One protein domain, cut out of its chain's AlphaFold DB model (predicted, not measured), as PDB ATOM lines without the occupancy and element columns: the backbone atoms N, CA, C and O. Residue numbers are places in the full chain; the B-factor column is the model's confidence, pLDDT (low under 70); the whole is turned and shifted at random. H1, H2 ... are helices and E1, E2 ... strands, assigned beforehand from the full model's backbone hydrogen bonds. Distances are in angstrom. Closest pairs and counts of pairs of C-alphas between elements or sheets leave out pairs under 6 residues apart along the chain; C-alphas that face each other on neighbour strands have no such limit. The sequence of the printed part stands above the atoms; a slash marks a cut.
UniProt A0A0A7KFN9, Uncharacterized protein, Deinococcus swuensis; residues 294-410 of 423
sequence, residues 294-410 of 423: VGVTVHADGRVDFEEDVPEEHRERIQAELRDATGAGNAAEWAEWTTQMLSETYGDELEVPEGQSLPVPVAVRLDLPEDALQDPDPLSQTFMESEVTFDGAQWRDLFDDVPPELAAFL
ATOM      1  N   VAL A 294     197.700 168.619 166.672       85.19
ATOM      2  CA  VAL A 294     198.484 167.500 167.170       85.19
ATOM      3  C   VAL A 294     199.717 167.353 166.297       85.19
ATOM      4  O   VAL A 294     199.607 167.062 165.104       85.19
ATOM      5  N   GLY A 295     200.887 167.497 166.918       87.56
ATOM      6  CA  GLY A 295     202.169 167.218 166.286       87.56
ATOM      7  C   GLY A 295     202.313 165.729 165.963       87.56
ATOM      8  O   GLY A 295     202.190 164.851 166.832       87.56
ATOM      9  N   VAL A 296     202.572 165.428 164.691       92.19
ATOM     10  CA  VAL A 296     202.765 164.071 164.178       92.19
ATOM     11  C   VAL A 296     204.067 163.984 163.409       92.19
ATOM     12  O   VAL A 296     204.278 164.659 162.411       92.19
ATOM     13  N   THR A 297     204.936 163.071 163.823       96.06
ATOM     14  CA  THR A 297     206.147 162.743 163.079       96.06
ATOM     15  C   THR A 297     205.889 161.577 162.130       96.06
ATOM     16  O   THR A 297     205.602 160.457 162.567       96.06
ATOM     17  N   VAL A 298     206.067 161.801 160.830       96.12
ATOM     18  CA  VAL A 298     206.039 160.762 159.793       96.12
ATOM     19  C   VAL A 298     207.468 160.440 159.362       96.12
ATOM     20  O   VAL A 298     208.231 161.315 158.963       96.12
ATOM     21  N   HIS A 299     207.845 159.164 159.435       97.44
ATOM     22  CA  HIS A 299     209.170 158.677 159.052       97.44
ATOM     23  C   HIS A 299     209.144 158.071 157.651       97.44
ATOM     24  O   HIS A 299     208.193 157.382 157.281       97.44
ATOM     25  N   ALA A 300     210.254 158.191 156.925       96.06
ATOM     26  CA  ALA A 300     210.425 157.623 155.585       96.06
ATOM     27  C   ALA A 300     210.175 156.099 155.521       96.06
ATOM     28  O   ALA A 300     209.789 155.563 154.479       96.06
ATOM     29  N   ASP A 301     210.378 155.382 156.633       93.81
ATOM     30  CA  ASP A 301     210.144 153.936 156.752       93.81
ATOM     31  C   ASP A 301     208.663 153.551 156.956       93.81
ATOM     32  O   ASP A 301     208.343 152.363 157.049       93.81
ATOM     33  N   GLY A 302     207.759 154.534 157.000       92.19
ATOM     34  CA  GLY A 302     206.324 154.344 157.206       92.19
ATOM     35  C   GLY A 302     205.903 154.347 158.678       92.19
ATOM     36  O   GLY A 302     204.741 154.073 158.990       92.19
ATOM     37  N   ARG A 303     206.806 154.619 159.621       95.69
ATOM     38  CA  ARG A 303     206.420 154.844 161.018       95.69
ATOM     39  C   ARG A 303     205.754 156.209 161.167       95.69
ATOM     40  O   ARG A 303     206.138 157.165 160.507       95.69
ATOM     41  N   VAL A 304     204.762 156.278 162.045       94.12
ATOM     42  CA  VAL A 304     204.048 157.508 162.385       94.12
ATOM     43  C   VAL A 304     203.966 157.571 163.904       94.12
ATOM     44  O   VAL A 304     203.356 156.687 164.517       94.12
ATOM     45  N   ASP A 305     204.607 158.580 164.481       92.75
ATOM     46  CA  ASP A 305     204.670 158.826 165.918       92.75
ATOM     47  C   ASP A 305     203.864 160.090 166.240       92.75
ATOM     48  O   ASP A 305     204.007 161.104 165.564       92.75
ATOM     49  N   PHE A 306     203.009 160.028 167.258       89.12
ATOM     50  CA  PHE A 306     202.210 161.166 167.719       89.12
ATOM     51  C   PHE A 306     202.845 161.738 168.983       89.12
ATOM     52  O   PHE A 306     203.281 160.973 169.849       89.12
ATOM     53  N   GLU A 307     202.896 163.058 169.091       80.00
ATOM     54  CA  GLU A 307     203.452 163.736 170.267       80.00
ATOM     55  C   GLU A 307     202.466 163.805 171.424       80.00
ATOM     56  O   GLU A 307     202.869 163.740 172.587       80.00
ATOM     57  N   GLU A 308     201.179 163.843 171.089       76.62
ATOM     58  CA  GLU A 308     200.073 163.821 172.033       76.62
ATOM     59  C   GLU A 308     199.184 162.586 171.835       76.62
ATOM     60  O   GLU A 308     199.220 161.893 170.809       76.62
ATOM     61  N   ASP A 309     198.389 162.263 172.857       74.75
ATOM     62  CA  ASP A 309     197.535 161.077 172.858       74.75
ATOM     63  C   ASP A 309     196.340 161.242 171.899       74.75
ATOM     64  O   ASP A 309     195.251 161.658 172.285       74.75
ATOM     65  N   VAL A 310     196.511 160.820 170.643       78.12
ATOM     66  CA  VAL A 310     195.401 160.700 169.680       78.12
ATOM     67  C   VAL A 310     194.462 159.551 170.082       78.12
ATOM     68  O   VAL A 310     194.968 158.453 170.378       78.12
ATOM     69  N   PRO A 311     193.121 159.737 170.031       78.88
ATOM     70  CA  PRO A 311     192.140 158.697 170.340       78.88
ATOM     71  C   PRO A 311     192.409 157.378 169.604       78.88
ATOM     72  O   PRO A 311     192.554 157.346 168.379       78.88
ATOM     73  N   GLU A 312     192.437 156.264 170.344       77.88
ATOM     74  CA  GLU A 312     192.778 154.936 169.803       77.88
ATOM     75  C   GLU A 312     191.885 154.513 168.624       77.88
ATOM     76  O   GLU A 312     192.350 153.816 167.725       77.88
ATOM     77  N   GLU A 313     190.626 154.963 168.598       81.06
ATOM     78  CA  GLU A 313     189.652 154.656 167.542       81.06
ATOM     79  C   GLU A 313     190.047 155.217 166.164       81.06
ATOM     80  O   GLU A 313     189.730 154.609 165.142       81.06
ATOM     81  N   HIS A 314     190.771 156.339 166.118       82.88
ATOM     82  CA  HIS A 314     191.136 157.012 164.864       82.88
ATOM     83  C   HIS A 314     192.601 156.807 164.472       82.88
ATOM     84  O   HIS A 314     192.968 157.031 163.319       82.88
ATOM     85  N   ARG A 315     193.434 156.313 165.394       85.75
ATOM     86  CA  ARG A 315     194.882 156.165 165.204       85.75
ATOM     87  C   ARG A 315     195.252 155.325 163.979       85.75
ATOM     88  O   ARG A 315     196.085 155.754 163.188       85.75
ATOM     89  N   GLU A 316     194.640 154.155 163.784       87.56
ATOM     90  CA  GLU A 316     194.958 153.290 162.632       87.56
ATOM     91  C   GLU A 316     194.580 153.935 161.290       87.56
ATOM     92  O   GLU A 316     195.321 153.799 160.316       87.56
ATOM     93  N   ARG A 317     193.457 154.666 161.254       89.94
ATOM     94  CA  ARG A 317     193.005 155.420 160.078       89.94
ATOM     95  C   ARG A 317     193.995 156.531 159.741       89.94
ATOM     96  O   ARG A 317     194.511 156.552 158.631       89.94
ATOM     97  N   ILE A 318     194.302 157.393 160.712       89.19
ATOM     98  CA  ILE A 318     195.202 158.544 160.542       89.19
ATOM     99  C   ILE A 318     196.587 158.076 160.079       89.19
ATOM    100  O   ILE A 318     197.147 158.622 159.136       89.19
ATOM    101  N   GLN A 319     197.122 157.002 160.671       92.00
ATOM    102  CA  GLN A 319     198.400 156.433 160.239       92.00
ATOM    103  C   GLN A 319     198.373 155.898 158.802       92.00
ATOM    104  O   GLN A 319     199.398 155.942 158.126       92.00
ATOM    105  N   ALA A 320     197.256 155.326 158.349       91.94
ATOM    106  CA  ALA A 320     197.123 154.865 156.970       91.94
ATOM    107  C   ALA A 320     197.041 156.052 156.001       91.94
ATOM    108  O   ALA A 320     197.781 156.084 155.026       91.94
ATOM    109  N   GLU A 321     196.221 157.057 156.316       92.00
ATOM    110  CA  GLU A 321     196.054 158.249 155.481       92.00
ATOM    111  C   GLU A 321     197.344 159.067 155.357       92.00
ATOM    112  O   GLU A 321     197.699 159.468 154.254       92.00
ATOM    113  N   LEU A 322     198.094 159.254 156.448       93.19
ATOM    114  CA  LEU A 322     199.379 159.956 156.405       93.19
ATOM    115  C   LEU A 322     200.428 159.213 155.574       93.19
ATOM    116  O   LEU A 322     201.191 159.847 154.849       93.19
ATOM    117  N   ARG A 323     200.466 157.875 155.634       94.31
ATOM    118  CA  ARG A 323     201.351 157.079 154.766       94.31
ATOM    119  C   ARG A 323     200.974 157.231 153.301       94.31
ATOM    120  O   ARG A 323     201.855 157.448 152.478       94.31
ATOM    121  N   ASP A 324     199.682 157.135 153.002       93.56
ATOM    122  CA  ASP A 324     199.173 157.242 151.636       93.56
ATOM    123  C   ASP A 324     199.399 158.653 151.064       93.56
ATOM    124  O   ASP A 324     199.729 158.787 149.889       93.56
ATOM    125  N   ALA A 325     199.270 159.699 151.889       92.56
ATOM    126  CA  ALA A 325     199.453 161.089 151.478       92.56
ATOM    127  C   ALA A 325     200.924 161.482 151.265       92.56
ATOM    128  O   ALA A 325     201.229 162.213 150.330       92.56
ATOM    129  N   THR A 326     201.829 160.996 152.118       94.06
ATOM    130  CA  THR A 326     203.261 161.361 152.084       94.06
ATOM    131  C   THR A 326     204.129 160.374 151.297       94.06
ATOM    132  O   THR A 326     205.309 160.623 151.064       94.06
ATOM    133  N   GLY A 327     203.591 159.204 150.936       94.94
ATOM    134  CA  GLY A 327     204.368 158.104 150.356       94.94
ATOM    135  C   GLY A 327     205.266 157.368 151.362       94.94
ATOM    136  O   GLY A 327     206.134 156.584 150.964       94.94
ATOM    137  N   ALA A 328     205.099 157.603 152.668       95.44
ATOM    138  CA  ALA A 328     205.924 156.991 153.707       95.44
ATOM    139  C   ALA A 328     205.853 155.453 153.678       95.44
ATOM    140  O   ALA A 328     204.781 154.846 153.650       95.44
ATOM    141  N   GLY A 329     207.017 154.795 153.722       94.31
ATOM    142  CA  GLY A 329     207.148 153.345 153.525       94.31
ATOM    143  C   GLY A 329     207.453 152.939 152.076       94.31
ATOM    144  O   GLY A 329     207.834 151.789 151.834       94.31
ATOM    145  N   ASN A 330     207.376 153.875 151.125       97.31
ATOM    146  CA  ASN A 330     207.849 153.716 149.755       97.31
ATOM    147  C   ASN A 330     208.918 154.771 149.442       97.31
ATOM    148  O   ASN A 330     208.637 155.953 149.294       97.31
ATOM    149  N   ALA A 331     210.167 154.330 149.288       94.75
ATOM    150  CA  ALA A 331     211.302 155.236 149.118       94.75
ATOM    151  C   ALA A 331     211.197 156.162 147.892       94.75
ATOM    152  O   ALA A 331     211.766 157.249 147.919       94.75
ATOM    153  N   ALA A 332     210.519 155.739 146.818       95.44
ATOM    154  CA  ALA A 332     210.364 156.568 145.624       95.44
ATOM    155  C   ALA A 332     209.282 157.639 145.818       95.44
ATOM    156  O   ALA A 332     209.527 158.799 145.510       95.44
ATOM    157  N   GLU A 333     208.131 157.251 146.369       95.75
ATOM    158  CA  GLU A 333     207.004 158.162 146.619       95.75
ATOM    159  C   GLU A 333     207.353 159.179 147.714       95.75
ATOM    160  O   GLU A 333     207.112 160.368 147.539       95.75
ATOM    161  N   TRP A 334     208.033 158.748 148.781       97.00
ATOM    162  CA  TRP A 334     208.542 159.646 149.822       97.00
ATOM    163  C   TRP A 334     209.548 160.672 149.283       97.00
ATOM    164  O   TRP A 334     209.498 161.851 149.632       97.00
ATOM    165  N   ALA A 335     210.475 160.243 148.419       95.38
ATOM    166  CA  ALA A 335     211.451 161.146 147.812       95.38
ATOM    167  C   ALA A 335     210.787 162.160 146.867       95.38
ATOM    168  O   ALA A 335     211.195 163.317 146.836       95.38
ATOM    169  N   GLU A 336     209.769 161.738 146.113       95.25
ATOM    170  CA  GLU A 336     208.981 162.621 145.248       95.25
ATOM    171  C   GLU A 336     208.214 163.663 146.072       95.25
ATOM    172  O   GLU A 336     208.369 164.859 145.830       95.25
ATOM    173  N   TRP A 337     207.482 163.218 147.098       96.19
ATOM    174  CA  TRP A 337     206.705 164.093 147.977       96.19
ATOM    175  C   TRP A 337     207.591 165.103 148.723       96.19
ATOM    176  O   TRP A 337     207.348 166.304 148.655       96.19
ATOM    177  N   THR A 338     208.685 164.655 149.351       95.12
ATOM    178  CA  THR A 338     209.609 165.563 150.064       95.12
ATOM    179  C   THR A 338     210.344 166.527 149.132       95.12
ATOM    180  O   THR A 338     210.630 167.654 149.525       95.12
ATOM    181  N   THR A 339     210.635 166.125 147.889       93.69
ATOM    182  CA  THR A 339     211.212 167.035 146.885       93.69
ATOM    183  C   THR A 339     210.220 168.134 146.524       93.69
ATOM    184  O   THR A 339     210.615 169.296 146.439       93.69
ATOM    185  N   GLN A 340     208.947 167.776 146.320       92.62
ATOM    186  CA  GLN A 340     207.887 168.741 146.046       92.62
ATOM    187  C   GLN A 340     207.729 169.717 147.215       92.62
ATOM    188  O   GLN A 340     207.859 170.916 147.000       92.62
ATOM    189  N   MET A 341     207.562 169.200 148.435       93.81
ATOM    190  CA  MET A 341     207.445 169.993 149.662       93.81
ATOM    191  C   MET A 341     208.600 170.997 149.799       93.81
ATOM    192  O   MET A 341     208.361 172.194 149.855       93.81
ATOM    193  N   LEU A 342     209.863 170.547 149.753       92.50
ATOM    194  CA  LEU A 342     211.021 171.447 149.888       92.50
ATOM    195  C   LEU A 342     211.102 172.492 148.763       92.50
ATOM    196  O   LEU A 342     211.513 173.624 149.006       92.50
ATOM    197  N   SER A 343     210.724 172.126 147.537       89.75
ATOM    198  CA  SER A 343     210.722 173.065 146.407       89.75
ATOM    199  C   SER A 343     209.619 174.117 146.541       89.75
ATOM    200  O   SER A 343     209.810 175.259 146.139       89.75
ATOM    201  N   GLU A 344     208.466 173.744 147.100       88.75
ATOM    202  CA  GLU A 344     207.359 174.664 147.370       88.75
ATOM    203  C   GLU A 344     207.675 175.594 148.549       88.75
ATOM    204  O   GLU A 344     207.401 176.788 148.453       88.75
ATOM    205  N   THR A 345     208.306 175.081 149.613       86.81
ATOM    206  CA  THR A 345     208.699 175.867 150.794       86.81
ATOM    207  C   THR A 345     209.741 176.935 150.465       86.81
ATOM    208  O   THR A 345     209.553 178.095 150.814       86.81
ATOM    209  N   TYR A 346     210.829 176.565 149.783       86.75
ATOM    210  CA  TYR A 346     211.962 177.473 149.557       86.75
ATOM    211  C   TYR A 346     211.949 178.150 148.179       86.75
ATOM    212  O   TYR A 346     212.780 179.015 147.916       86.75
ATOM    213  N   GLY A 347     211.014 177.788 147.294       84.94
ATOM    214  CA  GLY A 347     210.757 178.480 146.029       84.94
ATOM    215  C   GLY A 347     212.019 178.822 145.227       84.94
ATOM    216  O   GLY A 347     212.780 177.940 144.833       84.94
ATOM    217  N   ASP A 348     212.230 180.122 144.995       83.25
ATOM    218  CA  ASP A 348     213.344 180.663 144.204       83.25
ATOM    219  C   ASP A 348     214.709 180.607 144.927       83.25
ATOM    220  O   ASP A 348     215.744 180.880 144.315       83.25
ATOM    221  N   GLU A 349     214.750 180.243 146.213       83.44
ATOM    222  CA  GLU A 349     215.994 180.119 146.986       83.44
ATOM    223  C   GLU A 349     216.761 178.831 146.665       83.44
ATOM    224  O   GLU A 349     217.966 178.755 146.921       83.44
ATOM    225  N   LEU A 350     216.097 177.828 146.077       86.38
ATOM    226  CA  LEU A 350     216.714 176.571 145.657       86.38
ATOM    227  C   LEU A 350     216.789 176.462 144.129       86.38
ATOM    228  O   LEU A 350     215.785 176.375 143.429       86.38
ATOM    229  N   GLU A 351     218.004 176.340 143.600       86.88
ATOM    230  CA  GLU A 351     218.273 175.975 142.213       86.88
ATOM    231  C   GLU A 351     218.779 174.526 142.154       86.88
ATOM    232  O   GLU A 351     219.931 174.232 142.475       86.88
ATOM    233  N   VAL A 352     217.919 173.595 141.725       84.94
ATOM    234  CA  VAL A 352     218.282 172.176 141.567       84.94
ATOM    235  C   VAL A 352     218.826 171.928 140.155       84.94
ATOM    236  O   VAL A 352     218.055 171.952 139.191       84.94
ATOM    237  N   PRO A 353     220.135 171.646 139.979       83.06
ATOM    238  CA  PRO A 353     220.705 171.453 138.651       83.06
ATOM    239  C   PRO A 353     220.142 170.212 137.952       83.06
ATOM    240  O   PRO A 353     219.883 169.184 138.583       83.06
ATOM    241  N   GLU A 354     220.045 170.268 136.622       78.38
ATOM    242  CA  GLU A 354     219.551 169.152 135.810       78.38
ATOM    243  C   GLU A 354     220.339 167.855 136.099       78.38
ATOM    244  O   GLU A 354     221.561 167.786 135.936       78.38
ATOM    245  N   GLY A 355     219.630 166.810 136.538       79.38
ATOM    246  CA  GLY A 355     220.207 165.500 136.859       79.38
ATOM    247  C   GLY A 355     220.711 165.331 138.297       79.38
ATOM    248  O   GLY A 355     221.248 164.266 138.610       79.38
ATOM    249  N   GLN A 356     220.532 166.330 139.167       85.38
ATOM    250  CA  GLN A 356     220.698 166.191 140.616       85.38
ATOM    251  C   GLN A 356     219.334 166.091 141.310       85.38
ATOM    252  O   GLN A 356     218.320 166.534 140.778       85.38
ATOM    253  N   SER A 357     219.311 165.469 142.486       87.25
ATOM    254  CA  SER A 357     218.126 165.356 143.339       87.25
ATOM    255  C   SER A 357     218.409 166.006 144.684       87.25
ATOM    256  O   SER A 357     219.532 165.890 145.188       87.25
ATOM    257  N   LEU A 358     217.390 166.625 145.280       90.31
ATOM    258  CA  LEU A 358     217.487 167.115 146.647       90.31
ATOM    259  C   LEU A 358     217.790 165.954 147.617       90.31
ATOM    260  O   LEU A 358     217.396 164.807 147.363       90.31
ATOM    261  N   PRO A 359     218.517 166.217 148.718       93.12
ATOM    262  CA  PRO A 359     218.596 165.294 149.838       93.12
ATOM    263  C   PRO A 359     217.188 164.944 150.324       93.12
ATOM    264  O   PRO A 359     216.317 165.805 150.385       93.12
ATOM    265  N   VAL A 360     216.973 163.679 150.678       96.06
ATOM    266  CA  VAL A 360     215.665 163.184 151.125       96.06
ATOM    267  C   VAL A 360     215.655 163.133 152.656       96.06
ATOM    268  O   VAL A 360     216.487 162.412 153.221       96.06
ATOM    269  N   PRO A 361     214.758 163.867 153.340       96.38
ATOM    270  CA  PRO A 361     214.582 163.772 154.787       96.38
ATOM    271  C   PRO A 361     214.257 162.341 155.234       96.38
ATOM    272  O   PRO A 361     213.591 161.590 154.521       96.38
ATOM    273  N   VAL A 362     214.701 161.955 156.430       96.94
ATOM    274  CA  VAL A 362     214.352 160.659 157.036       96.94
ATOM    275  C   VAL A 362     213.060 160.721 157.848       96.94
ATOM    276  O   VAL A 362     212.440 159.677 158.058       96.94
ATOM    277  N   ALA A 363     212.637 161.917 158.270       96.88
ATOM    278  CA  ALA A 363     211.324 162.170 158.852       96.88
ATOM    279  C   ALA A 363     210.901 163.637 158.667       96.88
ATOM    280  O   ALA A 363     211.751 164.516 158.490       96.88
ATOM    281  N   VAL A 364     209.590 163.867 158.721       95.50
ATOM    282  CA  VAL A 364     208.941 165.183 158.682       95.50
ATOM    283  C   VAL A 364     207.936 165.269 159.829       95.50
ATOM    284  O   VAL A 364     207.240 164.291 160.118       95.50
ATOM    285  N   ARG A 365     207.888 166.419 160.495       94.38
ATOM    286  CA  ARG A 365     206.895 166.770 161.505       94.38
ATOM    287  C   ARG A 365     205.767 167.532 160.823       94.38
ATOM    288  O   ARG A 365     206.020 168.442 160.034       94.38
ATOM    289  N   LEU A 366     204.551 167.088 161.090       92.81
ATOM    290  CA  LEU A 366     203.315 167.622 160.548       92.81
ATOM    291  C   LEU A 366     202.436 168.089 161.698       92.81
ATOM    292  O   LEU A 366     202.319 167.387 162.703       92.81
ATOM    293  N   ASP A 367     201.755 169.203 161.498       89.88
ATOM    294  CA  ASP A 367     200.734 169.698 162.405       89.88
ATOM    295  C   ASP A 367     199.353 169.356 161.840       89.88
ATOM    296  O   ASP A 367     199.002 169.725 160.715       89.88
ATOM    297  N   LEU A 368     198.587 168.576 162.610       87.44
ATOM    298  CA  LEU A 368     197.231 168.159 162.261       87.44
ATOM    299  C   LEU A 368     196.204 168.927 163.081       87.44
ATOM    300  O   LEU A 368     196.222 168.774 164.298       87.44
ATOM    301  N   PRO A 369     195.251 169.631 162.457       85.19
ATOM    302  CA  PRO A 369     194.093 170.152 163.170       85.19
ATOM    303  C   PRO A 369     193.355 169.061 163.967       85.19
ATOM    304  O   PRO A 369     193.062 167.985 163.435       85.19
ATOM    305  N   GLU A 370     193.046 169.313 165.241       83.12
ATOM    306  CA  GLU A 370     192.352 168.361 166.118       83.12
ATOM    307  C   GLU A 370     190.974 167.947 165.577       83.12
ATOM    308  O   GLU A 370     190.549 166.796 165.730       83.12
ATOM    309  N   ASP A 371     190.279 168.864 164.903       80.31
ATOM    310  CA  ASP A 371     188.989 168.613 164.262       80.31
ATOM    311  C   ASP A 371     189.108 167.629 163.081       80.31
ATOM    312  O   ASP A 371     188.274 166.727 162.937       80.31
ATOM    313  N   ALA A 372     190.202 167.696 162.316       82.94
ATOM    314  CA  ALA A 372     190.501 166.773 161.221       82.94
ATOM    315  C   ALA A 372     190.763 165.326 161.696       82.94
ATOM    316  O   ALA A 372     190.594 164.368 160.933       82.94
ATOM    317  N   LEU A 373     191.104 165.115 162.975       81.50
ATOM    318  CA  LEU A 373     191.291 163.766 163.536       81.50
ATOM    319  C   LEU A 373     189.987 162.954 163.562       81.50
ATOM    320  O   LEU A 373     190.026 161.716 163.532       81.50
ATOM    321  N   GLN A 374     188.838 163.635 163.606       79.12
ATOM    322  CA  GLN A 374     187.504 163.028 163.654       79.12
ATOM    323  C   GLN A 374     186.742 163.159 162.326       79.12
ATOM    324  O   GLN A 374     185.762 162.436 162.117       79.12
ATOM    325  N   ASP A 375     187.187 164.045 161.431       79.25
ATOM    326  CA  ASP A 375     186.565 164.271 160.128       79.25
ATOM    327  C   ASP A 375     186.838 163.102 159.148       79.25
ATOM    328  O   ASP A 375     187.953 162.560 159.118       79.25
ATOM    329  N   PRO A 376     185.833 162.645 158.369       74.06
ATOM    330  CA  PRO A 376     186.027 161.698 157.268       74.06
ATOM    331  C   PRO A 376     186.770 162.252 156.037       74.06
ATOM    332  O   PRO A 376     187.065 161.459 155.136       74.06
ATOM    333  N   ASP A 377     187.013 163.560 155.947       81.44
ATOM    334  CA  ASP A 377     187.728 164.160 154.822       81.44
ATOM    335  C   ASP A 377     189.233 163.792 154.820       81.44
ATOM    336  O   ASP A 377     189.819 163.546 155.877       81.44
ATOM    337  N   PRO A 378     189.888 163.707 153.639       81.31
ATOM    338  CA  PRO A 378     191.282 163.265 153.554       81.31
ATOM    339  C   PRO A 378     192.263 164.242 154.217       81.31
ATOM    340  O   PRO A 378     192.317 165.411 153.833       81.31
ATOM    341  N   LEU A 379     193.134 163.733 155.098       82.88
ATOM    342  CA  LEU A 379     194.144 164.547 155.800       82.88
ATOM    343  C   LEU A 379     195.142 165.263 154.880       82.88
ATOM    344  O   LEU A 379     195.709 166.282 155.258       82.88
ATOM    345  N   SER A 380     195.338 164.775 153.652       81.56
ATOM    346  CA  SER A 380     196.241 165.383 152.661       81.56
ATOM    347  C   SER A 380     195.867 166.808 152.246       81.56
ATOM    348  O   SER A 380     196.574 167.408 151.447       81.56
ATOM    349  N   GLN A 381     194.708 167.307 152.679       76.88
ATOM    350  CA  GLN A 381     194.228 168.657 152.386       76.88
ATOM    351  C   GLN A 381     194.287 169.583 153.606       76.88
ATOM    352  O   GLN A 381     193.932 170.752 153.478       76.88
ATOM    353  N   THR A 382     194.676 169.066 154.775       79.88
ATOM    354  CA  THR A 382     194.520 169.770 156.054       79.88
ATOM    355  C   THR A 382     195.769 169.776 156.930       79.88
ATOM    356  O   THR A 382     195.829 170.601 157.837       79.88
ATOM    357  N   PHE A 383     196.756 168.905 156.692       86.00
ATOM    358  CA  PHE A 383     198.009 168.935 157.451       86.00
ATOM    359  C   PHE A 383     198.958 170.034 156.968       86.00
ATOM    360  O   PHE A 383     198.941 170.402 155.795       86.00
ATOM    361  N   MET A 384     199.806 170.515 157.877       87.88
ATOM    362  CA  MET A 384     200.855 171.498 157.596       87.88
ATOM    363  C   MET A 384     202.226 170.911 157.926       87.88
ATOM    364  O   MET A 384     202.392 170.295 158.976       87.88
ATOM    365  N   GLU A 385     203.210 171.083 157.050       90.88
ATOM    366  CA  GLU A 385     204.590 170.662 157.292       90.88
ATOM    367  C   GLU A 385     205.337 171.707 158.124       90.88
ATOM    368  O   GLU A 385     205.400 172.867 157.727       90.88
ATOM    369  N   SER A 386     205.924 171.311 159.259       87.94
ATOM    370  CA  SER A 386     206.594 172.247 160.176       87.94
ATOM    371  C   SER A 386     208.095 172.035 160.297       87.94
ATOM    372  O   SER A 386     208.860 172.989 160.193       87.94
ATOM    373  N   GLU A 387     208.552 170.794 160.468       93.19
ATOM    374  CA  GLU A 387     209.983 170.510 160.618       93.19
ATOM    375  C   GLU A 387     210.431 169.296 159.807       93.19
ATOM    376  O   GLU A 387     209.695 168.330 159.614       93.19
ATOM    377  N   VAL A 388     211.700 169.286 159.398       95.44
ATOM    378  CA  VAL A 388     212.329 168.144 158.724       95.44
ATOM    379  C   VAL A 388     213.599 167.706 159.430       95.44
ATOM    380  O   VAL A 388     214.330 168.504 160.014       95.44
ATOM    381  N   THR A 389     213.915 166.418 159.327       95.75
ATOM    382  CA  THR A 389     215.217 165.892 159.743       95.75
ATOM    383  C   THR A 389     215.807 164.989 158.669       95.75
ATOM    384  O   THR A 389     215.138 164.109 158.128       95.75
ATOM    385  N   PHE A 390     217.089 165.188 158.358       95.12
ATOM    386  CA  PHE A 390     217.836 164.384 157.381       95.12
ATOM    387  C   PHE A 390     218.652 163.259 158.028       95.12
ATOM    388  O   PHE A 390     219.061 162.319 157.348       95.12
ATOM    389  N   ASP A 391     218.891 163.334 159.339       93.44
ATOM    390  CA  ASP A 391     219.702 162.375 160.096       93.44
ATOM    391  C   ASP A 391     218.934 161.681 161.237       93.44
ATOM    392  O   ASP A 391     219.446 160.734 161.838       93.44
ATOM    393  N   GLY A 392     217.700 162.118 161.513       89.62
ATOM    394  CA  GLY A 392     216.843 161.600 162.579       89.62
ATOM    395  C   GLY A 392     217.203 162.122 163.971       89.62
ATOM    396  O   GLY A 392     216.692 161.600 164.961       89.62
ATOM    397  N   ALA A 393     218.105 163.104 164.068       89.00
ATOM    398  CA  ALA A 393     218.575 163.679 165.327       89.00
ATOM    399  C   ALA A 393     218.473 165.209 165.359       89.00
ATOM    400  O   ALA A 393     218.179 165.772 166.413       89.00
ATOM    401  N   GLN A 394     218.729 165.878 164.235       90.00
ATOM    402  CA  GLN A 394     218.626 167.325 164.093       90.00
ATOM    403  C   GLN A 394     217.364 167.680 163.318       90.00
ATOM    404  O   GLN A 394     217.208 167.273 162.167       90.00
ATOM    405  N   TRP A 395     216.486 168.437 163.967       92.06
ATOM    406  CA  TRP A 395     215.275 168.986 163.372       92.06
ATOM    407  C   TRP A 395     215.545 170.396 162.857       92.06
ATOM    408  O   TRP A 395     216.320 171.149 163.458       92.06
ATOM    409  N   ARG A 396     214.971 170.699 161.696       89.62
ATOM    410  CA  ARG A 396     215.073 171.975 160.995       89.62
ATOM    411  C   ARG A 396     213.666 172.500 160.798       89.62
ATOM    412  O   ARG A 396     212.854 171.779 160.221       89.62
ATOM    413  N   ASP A 397     213.421 173.713 161.261       88.00
ATOM    414  CA  ASP A 397     212.190 174.435 160.963       88.00
ATOM    415  C   ASP A 397     212.140 174.724 159.456       88.00
ATOM    416  O   ASP A 397     213.147 175.120 158.868       88.00
ATOM    417  N   LEU A 398     211.003 174.437 158.821       84.62
ATOM    418  CA  LEU A 398     210.797 174.678 157.396       84.62
ATOM    419  C   LEU A 398     210.557 176.157 157.065       84.62
ATOM    420  O   LEU A 398     210.683 176.529 155.903       84.62
ATOM    421  N   PHE A 399     210.228 176.988 158.057       79.88
ATOM    422  CA  PHE A 399     209.891 178.404 157.878       79.88
ATOM    423  C   PHE A 399     210.973 179.367 158.399       79.88
ATOM    424  O   PHE A 399     210.742 180.576 158.457       79.88
ATOM    425  N   ASP A 400     212.139 178.837 158.774       80.19
ATOM    426  CA  ASP A 400     213.338 179.595 159.156       80.19
ATOM    427  C   ASP A 400     214.390 179.549 158.018       80.19
ATOM    428  O   ASP A 400     214.062 179.289 156.859       80.19
ATOM    429  N   ASP A 401     215.664 179.808 158.322       83.44
ATOM    430  CA  ASP A 401     216.777 179.707 157.368       83.44
ATOM    431  C   ASP A 401     216.848 178.345 156.630       83.44
ATOM    432  O   ASP A 401     216.694 177.273 157.226       83.44
ATOM    433  N   VAL A 402     217.230 178.375 155.341       86.19
ATOM    434  CA  VAL A 402     217.425 177.168 154.513       86.19
ATOM    435  C   VAL A 402     218.367 176.161 155.202       86.19
ATOM    436  O   VAL A 402     219.518 176.500 155.517       86.19
ATOM    437  N   PRO A 403     217.952 174.888 155.368       88.56
ATOM    438  CA  PRO A 403     218.755 173.868 156.021       88.56
ATOM    439  C   PRO A 403     220.147 173.726 155.389       88.56
ATOM    440  O   PRO A 403     220.270 173.666 154.160       88.56
ATOM    441  N   PRO A 404     221.222 173.590 156.189       87.94
ATOM    442  CA  PRO A 404     222.582 173.444 155.668       87.94
ATOM    443  C   PRO A 404     222.750 172.212 154.768       87.94
ATOM    444  O   PRO A 404     223.642 172.173 153.921       87.94
ATOM    445  N   GLU A 405     221.887 171.208 154.925       92.06
ATOM    446  CA  GLU A 405     221.807 170.035 154.061       92.06
ATOM    447  C   GLU A 405     221.436 170.398 152.607       92.06
ATOM    448  O   GLU A 405     221.859 169.704 151.681       92.06
ATOM    449  N   LEU A 406     220.730 171.515 152.397       90.31
ATOM    450  CA  LEU A 406     220.337 172.050 151.091       90.31
ATOM    451  C   LEU A 406     221.296 173.122 150.553       90.31
ATOM    452  O   LEU A 406     221.153 173.543 149.410       90.31
ATOM    453  N   ALA A 407     222.327 173.517 151.310       87.94
ATOM    454  CA  ALA A 407     223.222 174.626 150.953       87.94
ATOM    455  C   ALA A 407     223.917 174.477 149.583       87.94
ATOM    456  O   ALA A 407     224.296 175.466 148.962       87.94
ATOM    457  N   ALA A 408     224.093 173.244 149.094       87.06
ATOM    458  CA  ALA A 408     224.663 172.971 147.772       87.06
ATOM    459  C   ALA A 408     223.736 173.350 146.599       87.06
ATOM    460  O   ALA A 408     224.191 173.362 145.456       87.06
ATOM    461  N   PHE A 409     222.465 173.629 146.892       88.38
ATOM    462  CA  PHE A 409     221.403 173.957 145.946       88.38
ATOM    463  C   PHE A 409     220.900 175.390 146.115       88.38
ATOM    464  O   PHE A 409     219.951 175.760 145.444       88.38
ATOM    465  N   LEU A 410     221.503 176.195 146.995       86.81
ATOM    466  CA  LEU A 410     221.121 177.597 147.132       86.81
ATOM    467  C   LEU A 410     221.357 178.338 145.817       86.81
ATOM    468  O   LEU A 410     222.447 178.249 145.236       86.81
TER     469      LEU A 410
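Overview. This is residues 294 to 410 of the 423 residues of an uncharacterized protein of Deinococcus swuensis (UniProt A0A0A7KFN9). A twisted sheet of four strands has two helices, H1 and H2, over it, meeting in a corner near the last residue of H1; a small helix, H3, lies off the sheet near one end of the long axis. The 117 printed residues run E1 E2 H1 H2 E3 E4 H3, with sheet order E2 E1 E3 E4, antiparallel throughout. The class is mixed, helices and strands. The whole is compact, with a radius of gyration of the C-alphas of 14.5 A, yet elongated, spanning 45 by 26 by 25 A.

Along the chain. E1, residues 294 to 299, begins at C-alpha 294 (198.484, 167.500, 167.170). E2 is residues 304 to 306. H1, residues 312 to 326, is 21.6 A long; H2, residues 331 to 349, is 25.4 A, with a kink of 48 degrees near residue 343. E3, residues 363 to 369, is 19.5 A; E4 is residues 384 to 389. H3, residues 404 to 409, ends at C-alpha 409 (221.403, 173.957, 145.946).

Arrangement. E1 and E2 form a hairpin, with N 297 and O 305 2.8 A apart. E1 and E3 are antiparallel at 153 degrees, with N 296 to O 366 at 2.8 A. E3 and E4 form another hairpin, with N 365 to O 387 at 2.8 A. H1 and H2 are on one face of the sheet, making two layers. E2, H1, H2 and E3 make a split strand-helix-strand unit, two strands running the same way with E1 between them; its crossover is left-handed. H1 has a height over the sheet of 9.3 A. H1 touches H2 with residue 326 alone, the closest C-alphas being Thr 326 and Trp 334, 6.0 A apart; their lines are only just about perpendicular, at 71 degrees. H3 is not on the sheet. O i to N i+4 pairs within hydrogen-bond range are 9 of 11 in H1, 13 of 15 in H2 and 0 of 2 in H3, where 2 of 3 O i to N i+3 pairs are.

Size, cuts and confidence. The farthest C-alphas, of Glu 313 and Glu 354, are 45.9 A apart. The printed part has no cut. The links H2 to E3, E3 to E4 and E4 to H3 are long. No printed residue is under 70 in pLDDT.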